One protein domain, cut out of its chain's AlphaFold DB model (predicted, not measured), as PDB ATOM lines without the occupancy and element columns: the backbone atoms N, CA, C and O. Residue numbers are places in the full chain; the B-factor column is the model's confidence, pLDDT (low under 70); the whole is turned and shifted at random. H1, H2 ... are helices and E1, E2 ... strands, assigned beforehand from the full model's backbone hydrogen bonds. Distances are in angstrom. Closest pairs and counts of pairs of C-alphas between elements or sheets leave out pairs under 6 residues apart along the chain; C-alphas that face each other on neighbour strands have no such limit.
ATOM      1  N   GLY A  73     164.612 150.153 140.427       93.00
ATOM      2  CA  GLY A  73     163.274 150.343 139.859       93.00
ATOM      3  C   GLY A  73     162.331 151.158 140.752       93.00
ATOM      4  O   GLY A  73     161.537 151.936 140.237       93.00
ATOM      5  N   HIS A  74     162.455 151.037 142.077       95.19
ATOM      6  CA  HIS A  74     161.633 151.780 143.037       95.19
ATOM      7  C   HIS A  74     161.938 153.281 142.994       95.19
ATOM      8  O   HIS A  74     161.021 154.088 142.856       95.19
ATOM      9  N   ASP A  75     163.219 153.649 143.019       95.81
ATOM     10  CA  ASP A  75     163.656 155.047 142.922       95.81
ATOM     11  C   ASP A  75     163.256 155.636 141.563       95.81
ATOM     12  O   ASP A  75     162.768 156.760 141.469       95.81
ATOM     13  N   ALA A  76     163.364 154.826 140.508       95.50
ATOM     14  CA  ALA A  76     162.944 155.195 139.167       95.50
ATOM     15  C   ALA A  76     161.422 155.414 139.055       95.50
ATOM     16  O   ALA A  76     160.983 156.309 138.328       95.50
ATOM     17  N   LEU A  77     160.606 154.616 139.746       95.12
ATOM     18  CA  LEU A  77     159.155 154.806 139.803       95.12
ATOM     19  C   LEU A  77     158.803 156.081 140.577       95.12
ATOM     20  O   LEU A  77     158.039 156.902 140.077       95.12
ATOM     21  N   LEU A  78     159.402 156.281 141.754       96.19
ATOM     22  CA  LEU A  78     159.174 157.465 142.584       96.19
ATOM     23  C   LEU A  78     159.555 158.758 141.857       96.19
ATOM     24  O   LEU A  78     158.777 159.708 141.864       96.19
ATOM     25  N   ALA A  79     160.701 158.781 141.173       94.69
ATOM     26  CA  ALA A  79     161.121 159.933 140.382       94.69
ATOM     27  C   ALA A  79     160.101 160.276 139.284       94.69
ATOM     28  O   ALA A  79     159.748 161.440 139.108       94.69
ATOM     29  N   ARG A  80     159.566 159.268 138.580       95.56
ATOM     30  CA  ARG A  80     158.525 159.477 137.559       95.56
ATOM     31  C   ARG A  80     157.240 160.033 138.158       95.56
ATOM     32  O   ARG A  80     156.683 160.968 137.593       95.56
ATOM     33  N   LEU A  81     156.790 159.492 139.290       96.50
ATOM     34  CA  LEU A  81     155.600 159.992 139.983       96.50
ATOM     35  C   LEU A  81     155.789 161.450 140.407       96.50
ATOM     36  O   LEU A  81     154.938 162.279 140.103       96.50
ATOM     37  N   ALA A  82     156.938 161.788 140.997       94.62
ATOM     38  CA  ALA A  82     157.258 163.158 141.386       94.62
ATOM     39  C   ALA A  82     157.275 164.122 140.183       94.62
ATOM     40  O   ALA A  82     156.736 165.227 140.265       94.62
ATOM     41  N   ILE A  83     157.838 163.707 139.042       93.81
ATOM     42  CA  ILE A  83     157.827 164.505 137.804       93.81
ATOM     43  C   ILE A  83     156.391 164.710 137.300       93.81
ATOM     44  O   ILE A  83     156.020 165.828 136.951       93.81
ATOM     45  N   ILE A  84     155.560 163.663 137.301       95.94
ATOM     46  CA  ILE A  84     154.156 163.751 136.868       95.94
ATOM     47  C   ILE A  84     153.348 164.676 137.790       95.94
ATOM     48  O   ILE A  84     152.556 165.492 137.317       95.94
ATOM     49  N   GLU A  85     153.546 164.576 139.103       94.12
ATOM     50  CA  GLU A  85     152.862 165.406 140.101       94.12
ATOM     51  C   GLU A  85     153.239 166.888 139.989       94.12
ATOM     52  O   GLU A  85     152.389 167.761 140.159       94.12
ATOM     53  N   THR A  86     154.505 167.181 139.685       93.38
ATOM     54  CA  THR A  86     155.025 168.556 139.623       93.38
ATOM     55  C   THR A  86     154.895 169.219 138.253       93.38
ATOM     56  O   THR A  86     155.084 170.432 138.157       93.38
ATOM     57  N   ALA A  87     154.546 168.468 137.206       93.12
ATOM     58  CA  ALA A  87     154.360 169.003 135.865       93.12
ATOM     59  C   ALA A  87     153.265 170.083 135.815       93.12
ATOM     60  O   ALA A  87     152.179 169.914 136.374       93.12
ATOM     61  N   GLN A  88     153.551 171.179 135.102       92.25
ATOM     62  CA  GLN A  88     152.660 172.344 135.001       92.25
ATOM     63  C   GLN A  88     152.100 172.596 133.594       92.25
ATOM     64  O   GLN A  88     151.081 173.261 133.473       92.25
ATOM     65  N   SER A  89     152.745 172.091 132.537       91.38
ATOM     66  CA  SER A  89     152.379 172.432 131.150       91.38
ATOM     67  C   SER A  89     152.117 171.202 130.288       91.38
ATOM     68  O   SER A  89     151.009 171.019 129.785       91.38
ATOM     69  N   SER A  90     153.099 170.306 130.150       92.00
ATOM     70  CA  SER A  90     152.889 169.059 129.418       92.00
ATOM     71  C   SER A  90     153.728 167.905 129.935       92.00
ATOM     72  O   SER A  90     154.813 168.122 130.470       92.00
ATOM     73  N   ILE A  91     153.230 166.692 129.719       93.00
ATOM     74  CA  ILE A  91     153.936 165.437 129.960       93.00
ATOM     75  C   ILE A  91     153.849 164.608 128.680       93.00
ATOM     76  O   ILE A  91     152.755 164.305 128.211       93.00
ATOM     77  N   ASP A  92     154.998 164.204 128.147       92.31
ATOM     78  CA  ASP A  92     155.085 163.220 127.072       92.31
ATOM     79  C   ASP A  92     155.656 161.916 127.649       92.31
ATOM     80  O   ASP A  92     156.779 161.882 128.150       92.31
ATOM     81  N   VAL A  93     154.878 160.840 127.587       91.88
ATOM     82  CA  VAL A  93     155.235 159.518 128.101       91.88
ATOM     83  C   VAL A  93     155.354 158.549 126.938       91.88
ATOM     84  O   VAL A  93     154.441 158.456 126.122       91.88
ATOM     85  N   GLN A  94     156.457 157.807 126.875       90.44
ATOM     86  CA  GLN A  94     156.681 156.784 125.853       90.44
ATOM     87  C   GLN A  94     157.066 155.469 126.523       90.44
ATOM     88  O   GLN A  94     158.049 155.427 127.264       90.44
ATOM     89  N   TYR A  95     156.302 154.408 126.273       88.75
ATOM     90  CA  TYR A  95     156.560 153.095 126.857       88.75
ATOM     91  C   TYR A  95     156.469 151.978 125.828       88.75
ATOM     92  O   TYR A  95     155.534 151.902 125.036       88.75
ATOM     93  N   TYR A  96     157.433 151.063 125.922       85.12
ATOM     94  CA  TYR A  96     157.390 149.779 125.230       85.12
ATOM     95  C   TYR A  96     156.399 148.807 125.893       85.12
ATOM     96  O   TYR A  96     155.683 148.078 125.218       85.12
ATOM     97  N   ILE A  97     156.358 148.799 127.232       84.06
ATOM     98  CA  ILE A  97     155.483 147.936 128.032       84.06
ATOM     99  C   ILE A  97     154.697 148.811 129.003       84.06
ATOM    100  O   ILE A  97     155.300 149.499 129.828       84.06
ATOM    101  N   PHE A  98     153.370 148.742 128.931       86.00
ATOM    102  CA  PHE A  98     152.458 149.395 129.865       86.00
ATOM    103  C   PHE A  98     151.363 148.397 130.234       86.00
ATOM    104  O   PHE A  98     150.557 148.005 129.395       86.00
ATOM    105  N   ARG A  99     151.396 147.903 131.474       84.25
ATOM    106  CA  ARG A  99     150.541 146.802 131.926       84.25
ATOM    107  C   ARG A  99     149.490 147.294 132.902       84.25
ATOM    108  O   ARG A  99     149.711 148.262 133.619       84.25
ATOM    109  N   ASP A 100     148.385 146.566 132.958       85.56
ATOM    110  CA  ASP A 100     147.411 146.650 134.040       85.56
ATOM    111  C   ASP A 100     147.976 145.907 135.265       85.56
ATOM    112  O   ASP A 100     147.647 144.759 135.556       85.56
ATOM    113  N   ASP A 101     148.970 146.530 135.897       89.38
ATOM    114  CA  ASP A 101     149.563 146.113 137.163       89.38
ATOM    115  C   ASP A 101     149.629 147.308 138.128       89.38
ATOM    116  O   ASP A 101     149.276 148.433 137.771       89.38
ATOM    117  N   GLU A 102     150.047 147.086 139.376       93.00
ATOM    118  CA  GLU A 102     150.065 148.139 140.404       93.00
ATOM    119  C   GLU A 102     150.854 149.384 139.969       93.00
ATOM    120  O   GLU A 102     150.426 150.513 140.214       93.00
ATOM    121  N   ALA A 103     151.989 149.194 139.289       91.94
ATOM    122  CA  ALA A 103     152.830 150.293 138.835       91.94
ATOM    123  C   ALA A 103     152.210 151.025 137.637       91.94
ATOM    124  O   ALA A 103     152.204 152.259 137.613       91.94
ATOM    125  N   GLY A 104     151.672 150.283 136.664       90.19
ATOM    126  CA  GLY A 104     150.979 150.853 135.510       90.19
ATOM    127  C   GLY A 104     149.733 151.635 135.912       90.19
ATOM    128  O   GLY A 104     149.577 152.783 135.494       90.19
ATOM    129  N   ASN A 105     148.914 151.081 136.808       91.06
ATOM    130  CA  ASN A 105     147.717 151.739 137.333       91.06
ATOM    131  C   ASN A 105     148.056 152.988 138.143       91.06
ATOM    132  O   ASN A 105     147.412 154.025 137.977       91.06
ATOM    133  N   LEU A 106     149.106 152.937 138.967       94.50
ATOM    134  CA  LEU A 106     149.556 154.104 139.718       94.50
ATOM    135  C   LEU A 106     150.026 155.232 138.788       94.50
ATOM    136  O   LEU A 106     149.612 156.378 138.961       94.50
ATOM    137  N   ILE A 107     150.855 154.922 137.784       95.00
ATOM    138  CA  ILE A 107     151.303 155.909 136.791       95.00
ATOM    139  C   ILE A 107     150.115 156.451 135.992       95.00
ATOM    140  O   ILE A 107     149.999 157.667 135.839       95.00
ATOM    141  N   GLY A 108     149.217 155.581 135.527       92.25
ATOM    142  CA  GLY A 108     148.011 155.962 134.793       92.25
ATOM    143  C   GLY A 108     147.131 156.927 135.588       92.25
ATOM    144  O   GLY A 108     146.749 157.975 135.068       92.25
ATOM    145  N   TRP A 109     146.903 156.641 136.873       93.56
ATOM    146  CA  TRP A 109     146.144 157.523 137.759       93.56
ATOM    147  C   TRP A 109     146.803 158.897 137.916       93.56
ATOM    148  O   TRP A 109     146.133 159.919 137.791       93.56
ATOM    149  N   ARG A 110     148.127 158.963 138.120       96.00
ATOM    150  CA  ARG A 110     148.815 160.263 138.255       96.00
ATOM    151  C   ARG A 110     148.819 161.068 136.960       96.00
ATOM    152  O   ARG A 110     148.747 162.294 137.007       96.00
ATOM    153  N   LEU A 111     148.890 160.396 135.810       94.31
ATOM    154  CA  LEU A 111     148.749 161.043 134.505       94.31
ATOM    155  C   LEU A 111     147.336 161.602 134.312       94.31
ATOM    156  O   LEU A 111     147.194 162.717 133.816       94.31
ATOM    157  N   PHE A 112     146.309 160.876 134.752       91.94
ATOM    158  CA  PHE A 112     144.935 161.370 134.779       91.94
ATOM    159  C   PHE A 112     144.790 162.603 135.679       91.94
ATOM    160  O   PHE A 112     144.331 163.641 135.214       91.94
ATOM    161  N   GLU A 113     145.291 162.554 136.915       94.75
ATOM    162  CA  GLU A 113     145.284 163.721 137.807       94.75
ATOM    163  C   GLU A 113     146.049 164.915 137.219       94.75
ATOM    164  O   GLU A 113     145.690 166.063 137.468       94.75
ATOM    165  N   ALA A 114     147.121 164.683 136.454       94.31
ATOM    166  CA  ALA A 114     147.824 165.754 135.750       94.31
ATOM    167  C   ALA A 114     146.960 166.375 134.647       94.31
ATOM    168  O   ALA A 114     146.892 167.601 134.547       94.31
ATOM    169  N   ALA A 115     146.263 165.547 133.870       92.44
ATOM    170  CA  ALA A 115     145.339 166.014 132.848       92.44
ATOM    171  C   ALA A 115     144.206 166.866 133.447       92.44
ATOM    172  O   ALA A 115     143.935 167.946 132.919       92.44
ATOM    173  N   GLU A 116     143.646 166.455 134.591       93.12
ATOM    174  CA  GLU A 116     142.632 167.211 135.349       93.12
ATOM    175  C   GLU A 116     143.149 168.583 135.819       93.12
ATOM    176  O   GLU A 116     142.405 169.563 135.847       93.12
ATOM    177  N   ARG A 117     144.450 168.704 136.126       94.44
ATOM    178  CA  ARG A 117     145.100 169.998 136.427       94.44
ATOM    179  C   ARG A 117     145.305 170.886 135.191       94.44
ATOM    180  O   ARG A 117     145.838 171.985 135.320       94.44
ATOM    181  N   GLY A 118     144.919 170.424 134.002       91.88
ATOM    182  CA  GLY A 118     145.107 171.128 132.733       91.88
ATOM    183  C   GLY A 118     146.454 170.862 132.059       91.88
ATOM    184  O   GLY A 118     146.756 171.484 131.042       91.88
ATOM    185  N   VAL A 119     147.263 169.933 132.579       93.06
ATOM    186  CA  VAL A 119     148.523 169.533 131.940       93.06
ATOM    187  C   VAL A 119     148.203 168.760 130.664       93.06
ATOM    188  O   VAL A 119     147.401 167.827 130.675       93.06
ATOM    189  N   ARG A 120     148.849 169.103 129.546       91.50
ATOM    190  CA  ARG A 120     148.712 168.330 128.306       91.50
ATOM    191  C   ARG A 120     149.466 167.012 128.439       91.50
ATOM    192  O   ARG A 120     150.696 167.015 128.442       91.50
ATOM    193  N   VAL A 121     148.753 165.893 128.493       91.56
ATOM    194  CA  VAL A 121     149.372 164.569 128.607       91.56
ATOM    195  C   VAL A 121     149.348 163.861 127.264       91.56
ATOM    196  O   VAL A 121     148.299 163.738 126.639       91.56
ATOM    197  N   ARG A 122     150.499 163.360 126.823       89.75
ATOM    198  CA  ARG A 122     150.620 162.539 125.624       89.75
ATOM    199  C   ARG A 122     151.229 161.190 125.963       89.75
ATOM    200  O   ARG A 122     152.389 161.126 126.351       89.75
ATOM    201  N   LEU A 123     150.456 160.126 125.777       86.94
ATOM    202  CA  LEU A 123     150.892 158.756 126.028       86.94
ATOM    203  C   LEU A 123     151.109 158.018 124.705       86.94
ATOM    204  O   LEU A 123     150.165 157.821 123.933       86.94
ATOM    205  N   LEU A 124     152.359 157.626 124.460       86.44
ATOM    206  CA  LEU A 124     152.779 156.837 123.311       86.44
ATOM    207  C   LEU A 124     153.127 155.410 123.743       86.44
ATOM    208  O   LEU A 124     154.071 155.206 124.507       86.44
ATOM    209  N   LEU A 125     152.365 154.433 123.257       82.50
ATOM    210  CA  LEU A 125     152.548 153.015 123.586       82.50
ATOM    211  C   LEU A 125     152.935 152.210 122.347       82.50
ATOM    212  O   LEU A 125     152.476 152.510 121.247       82.50
ATOM    213  N   ASP A 126     153.766 151.190 122.520       78.38
ATOM    214  CA  ASP A 126     154.080 150.213 121.472       78.38
ATOM    215  C   ASP A 126     152.926 149.191 121.308       78.38
ATOM    216  O   ASP A 126     152.381 148.704 122.295       78.38
ATOM    217  N   ASP A 127     152.549 148.849 120.068       65.69
ATOM    218  CA  ASP A 127     151.409 147.969 119.708       65.69
ATOM    219  C   ASP A 127     151.682 146.468 119.923       65.69
ATOM    220  O   ASP A 127     150.976 145.594 119.414       65.69
ATOM    221  N   MET A 128     152.777 146.119 120.597       57.75
ATOM    222  CA  MET A 128     153.207 144.727 120.724       57.75
ATOM    223  C   MET A 128     152.483 143.952 121.837       57.75
ATOM    224  O   MET A 128     152.690 142.742 121.966       57.75
ATOM    225  N   GLN A 129     151.626 144.601 122.634       60.44
ATOM    226  CA  GLN A 129     150.936 143.974 123.766       60.44
ATOM    227  C   GLN A 129     149.439 143.774 123.488       60.44
ATOM    228  O   GLN A 129     148.761 144.662 122.989       60.44
ATOM    229  N   LYS A 130     148.895 142.602 123.850       56.19
ATOM    230  CA  LYS A 130     147.438 142.399 123.923       56.19
ATOM    231  C   LYS A 130     146.920 143.124 125.163       56.19
ATOM    232  O   LYS A 130     146.991 142.565 126.255       56.19
ATOM    233  N   TYR A 131     146.448 144.350 124.986       62.09
ATOM    234  CA  TYR A 131     145.892 145.178 126.051       62.09
ATOM    235  C   TYR A 131     144.380 145.376 125.842       62.09
ATOM    236  O   TYR A 131     143.901 145.343 124.706       62.09
ATOM    237  N   ASP A 132     143.616 145.521 126.929       64.38
ATOM    238  CA  ASP A 132     142.233 146.005 126.852       64.38
ATOM    239  C   ASP A 132     142.274 147.535 126.818       64.38
ATOM    240  O   ASP A 132     142.356 148.206 127.844       64.38
ATOM    241  N   ASP A 133     142.279 148.095 125.610       66.06
ATOM    242  CA  ASP A 133     142.483 149.530 125.385       66.06
ATOM    243  C   ASP A 133     141.342 150.415 125.912       66.06
ATOM    244  O   ASP A 133     141.416 151.635 125.785       66.06
ATOM    245  N   GLN A 134     140.273 149.855 126.487       67.56
ATOM    246  CA  GLN A 134     139.097 150.622 126.905       67.56
ATOM    247  C   GLN A 134     139.427 151.775 127.855       67.56
ATOM    248  O   GLN A 134     138.922 152.884 127.659       67.56
ATOM    249  N   ASP A 135     140.291 151.556 128.843       70.19
ATOM    250  CA  ASP A 135     140.649 152.610 129.796       70.19
ATOM    251  C   ASP A 135     141.577 153.665 129.177       70.19
ATOM    252  O   ASP A 135     141.437 154.856 129.458       70.19
ATOM    253  N   LEU A 136     142.437 153.275 128.232       70.31
ATOM    254  CA  LEU A 136     143.268 154.207 127.461       70.31
ATOM    255  C   LEU A 136     142.437 155.041 126.477       70.31
ATOM    256  O   LEU A 136     142.684 156.233 126.284       70.31
ATOM    257  N   VAL A 137     141.405 154.437 125.886       68.25
ATOM    258  CA  VAL A 137     140.437 155.124 125.029       68.25
ATOM    259  C   VAL A 137     139.628 156.125 125.853       68.25
ATOM    260  O   VAL A 137     139.464 157.267 125.422       68.25
ATOM    261  N   ARG A 138     139.195 155.764 127.067       70.25
ATOM    262  CA  ARG A 138     138.552 156.709 127.996       70.25
ATOM    263  C   ARG A 138     139.493 157.851 128.356       70.25
ATOM    264  O   ARG A 138     139.097 159.007 128.254       70.25
ATOM    265  N   PHE A 139     140.748 157.550 128.678       70.94
ATOM    266  CA  PHE A 139     141.761 158.568 128.948       70.94
ATOM    267  C   PHE A 139     141.935 159.546 127.774       70.94
ATOM    268  O   PHE A 139     142.024 160.753 127.985       70.94
ATOM    269  N   SER A 140     141.906 159.054 126.532       69.50
ATOM    270  CA  SER A 140     142.021 159.893 125.330       69.50
ATOM    271  C   SER A 140     140.834 160.824 125.074       69.50
ATOM    272  O   SER A 140     140.954 161.758 124.288       69.50
ATOM    273  N   SER A 141     139.692 160.586 125.729       74.44
ATOM    274  CA  SER A 141     138.522 161.465 125.622       74.44
ATOM    275  C   SER A 141     138.642 162.733 126.475       74.44
ATOM    276  O   SER A 141     137.854 163.663 126.299       74.44
ATOM    277  N   HIS A 142     139.627 162.796 127.378       77.69
ATOM    278  CA  HIS A 142     139.872 163.979 128.195       77.69
ATOM    279  C   HIS A 142     140.442 165.133 127.333       77.69
ATOM    280  O   HIS A 142     141.355 164.893 126.541       77.69
ATOM    281  N   PRO A 143     139.981 166.396 127.484       75.94
ATOM    282  CA  PRO A 143     140.297 167.494 126.554       75.94
ATOM    283  C   PRO A 143     141.790 167.783 126.343       75.94
ATOM    284  O   PRO A 143     142.201 168.219 125.270       75.94
ATOM    285  N   THR A 144     142.605 167.568 127.375       75.88
ATOM    286  CA  THR A 144     144.058 167.815 127.359       75.88
ATOM    287  C   THR A 144     144.888 166.554 127.106       75.88
ATOM    288  O   THR A 144     146.111 166.648 126.963       75.88
ATOM    289  N   SER A 145     144.251 165.385 127.029       71.69
ATOM    290  CA  SER A 145     144.924 164.096 126.887       71.69
ATOM    291  C   SER A 145     144.962 163.653 125.429       71.69
ATOM    292  O   SER A 145     143.954 163.638 124.732       71.69
ATOM    293  N   LYS A 146     146.140 163.236 124.962       69.38
ATOM    294  CA  LYS A 146     146.336 162.604 123.655       69.38
ATOM    295  C   LYS A 146     146.917 161.202 123.848       69.38
ATOM    296  O   LYS A 146     147.925 161.021 124.527       69.38
ATOM    297  N   TYR A 147     146.306 160.207 123.218       67.62
ATOM    298  CA  TYR A 147     146.785 158.822 123.189       67.62
ATOM    299  C   TYR A 147     147.181 158.449 121.762       67.62
ATOM    300  O   TYR A 147     146.429 158.709 120.820       67.62
ATOM    301  N   ALA A 148     148.348 157.829 121.585       61.66
ATOM    302  CA  ALA A 148     148.738 157.291 120.289       61.66
ATOM    303  C   ALA A 148     149.608 156.030 120.397       61.66
ATOM    304  O   ALA A 148     150.720 156.059 120.899       61.66
ATOM    305  N   CYS A 149     149.143 154.934 119.799       55.97
ATOM    306  CA  CYS A 149     149.953 153.736 119.557       55.97
ATOM    307  C   CYS A 149     151.022 153.933 118.439       55.97
ATOM    308  O   CYS A 149     150.698 154.498 117.388       55.97
ATOM    309  N   LEU A 150     152.275 153.509 118.661       50.44
ATOM    310  CA  LEU A 150     153.474 153.815 117.854       50.44
ATOM    311  C   LEU A 150     153.749 152.840 116.686       50.44
ATOM    312  O   LEU A 150     154.363 153.248 115.702       50.44
ATOM    313  N   THR A 151     153.315 151.578 116.742       41.81
ATOM    314  CA  THR A 151     153.899 150.491 115.912       41.81
ATOM    315  C   THR A 151     152.863 149.498 115.387       41.81
ATOM    316  O   THR A 151     152.823 148.344 115.782       41.81
ATOM    317  N   ARG A 152     152.079 149.853 114.370       49.28
ATOM    318  CA  ARG A 152     151.117 148.905 113.770       49.28
ATOM    319  C   ARG A 152     151.721 147.896 112.769       49.28
ATOM    320  O   ARG A 152     151.077 147.559 111.779       49.28
ATOM    321  N   ILE A 153     152.947 147.399 112.979       42.81
ATOM    322  CA  ILE A 153     153.556 146.389 112.078       42.81
ATOM    323  C   ILE A 153     152.913 144.999 112.278       42.81
ATOM    324  O   ILE A 153     152.840 144.197 111.345       42.81
ATOM    325  N   THR A 154     152.330 144.716 113.444       35.91
ATOM    326  CA  THR A 154     151.792 143.382 113.771       35.91
ATOM    327  C   THR A 154     150.371 143.108 113.270       35.91
ATOM    328  O   THR A 154     149.961 141.948 113.236       35.91
ATOM    329  N   CYS A 155     149.628 144.117 112.800       36.03
ATOM    330  CA  CYS A 155     148.319 143.884 112.172       36.03
ATOM    331  C   CYS A 155     148.456 143.315 110.742       36.03
ATOM    332  O   CYS A 155     147.572 142.610 110.265       36.03
ATOM    333  N   ALA A 156     149.592 143.561 110.075       34.81
ATOM    334  CA  ALA A 156     149.860 143.056 108.727       34.81
ATOM    335  C   ALA A 156     150.437 141.626 108.708       34.81
ATOM    336  O   ALA A 156     150.171 140.878 107.772       34.81
ATOM    337  N   LEU A 157     151.209 141.218 109.726       31.42
ATOM    338  CA  LEU A 157     151.972 139.962 109.660       31.42
ATOM    339  C   LEU A 157     151.304 138.768 110.363       31.42
ATOM    340  O   LEU A 157     151.506 137.630 109.950       31.42
ATOM    341  N   LEU A 158     150.476 138.985 111.393       31.56
ATOM    342  CA  LEU A 158     149.857 137.876 112.142       31.56
ATOM    343  C   LEU A 158     148.589 137.313 111.472       31.56
ATOM    344  O   LEU A 158     148.162 136.208 111.795       31.56
ATOM    345  N   VAL A 159     148.049 138.023 110.475       33.91
ATOM    346  CA  VAL A 159     147.061 137.480 109.522       33.91
ATOM    347  C   VAL A 159     147.750 136.700 108.390       33.91
ATOM    348  O   VAL A 159     147.139 135.813 107.808       33.91
ATOM    349  N   ALA A 160     149.042 136.940 108.130       33.19
ATOM    350  CA  ALA A 160     149.796 136.265 107.068       33.19
ATOM    351  C   ALA A 160     150.270 134.838 107.418       33.19
ATOM    352  O   ALA A 160     150.755 134.139 106.538       33.19
ATOM    353  N   PHE A 161     150.142 134.385 108.674       29.77
ATOM    354  CA  PHE A 161     150.512 133.016 109.090       29.77
ATOM    355  C   PHE A 161     149.349 132.186 109.637       29.77
ATOM    356  O   PHE A 161     149.543 131.105 110.198       29.77
ATOM    357  N   ARG A 162     148.119 132.671 109.470       31.73
ATOM    358  CA  ARG A 162     146.918 131.881 109.745       31.73
ATOM    359  C   ARG A 162     145.884 132.035 108.637       31.73
ATOM    360  O   ARG A 162     144.704 132.199 108.918       31.73
ATOM    361  N   CYS A 163     146.392 131.950 107.411       31.81
ATOM    362  CA  CYS A 163     145.786 131.384 106.211       31.81
ATOM    363  C   CYS A 163     146.932 130.980 105.278       31.81
ATOM    364  O   CYS A 163     147.872 131.795 105.148       31.81
TER     365      CYS A 163
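This is residues 73 to 163 of the 163 residues of a protein of Vibrio variabilis (UniProt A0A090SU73). A small parallel sheet of three strands, E1, E2 and E3, is covered on one face by helices H2 and H3, with its other face bare, while H1 lies side by side with H2 and only grazes the sheet. Beyond E3 the last residues run away from this body past the short helix H4, and residues 156 to 163 stick out as a free tail that adds to the length. The printed part has 91 residues with four named helices and three named strands, in the order H1 E1 H2 E2 H3 E3 H4; the sheet's order is E1 E2 E3 and the class is mixed, helices and strands. The whole is only just loose, close to compact, with a radius of gyration of the C-alphas of 14.7 A and spans of 50 by 31 by 17 A.

The sheet holds E1, residues 90 to 95, 16.6 A long from first to last C-alpha, E2, residues 120 to 125, 16.5 A, and E3, residues 145 to 149, 13.7 A. The longest helix, H2, is residues 102 to 116 and 21.1 A long. H1, residues 73 to 86, is 20.0 A long and begins at C-alpha 73 (163.274, 150.343, 139.859). H3 is residues 134 to 140, 9.8 A, and H4 is residues 154 to 157, 5.4 A, ending at C-alpha 157 (151.972, 139.962, 109.660).

E1 and E2 are parallel at 8 degrees, with N 93 and O 122 within hydrogen-bond range at 2.8 A. E2 and E3 are parallel at 15 degrees, with N 146 and O 121 at 2.8 A. H2 and H3 are on the same face of the sheet, two layers, helices on one face of a sheet. H2 has a height over the sheet of 10.9 A and runs along the strands, at 18 degrees to E2 on the local plane; its closest C-alphas to E2 are those of Ala 115 and Val 121, 6.0 A. H3, at a height over the sheet of 8.3 A, lies over E3 and stands up from the sheet, its line rising 53 degrees; the closest C-alphas are those of Ser 140 and Tyr 147, 5.3 A. E1, H2, E2 and E2, H3, E3 are strand-helix-strand units, two parallel neighbour strands with a helix between, each with a right-handed crossover. H1 touches H2 at a shallow tilt of 11 degrees, the same way, closest at the C-alphas of Ile 84 and Leu 111, 6.5 A. H4 is not on the sheet. In H1, H2 and H3 every O i to N i+4 pair is within hydrogen-bond range; H4 is too short for such a pair.

The C-alphas farthest apart, of Thr 86 and Cys 163, the chain's last residue, are 50.8 A apart. The printed part has no cut, and no link is long. Mean pLDDT of the printed part is 77.1; residues 127 to 134, 137, 140 and 146 to 163 are under 70.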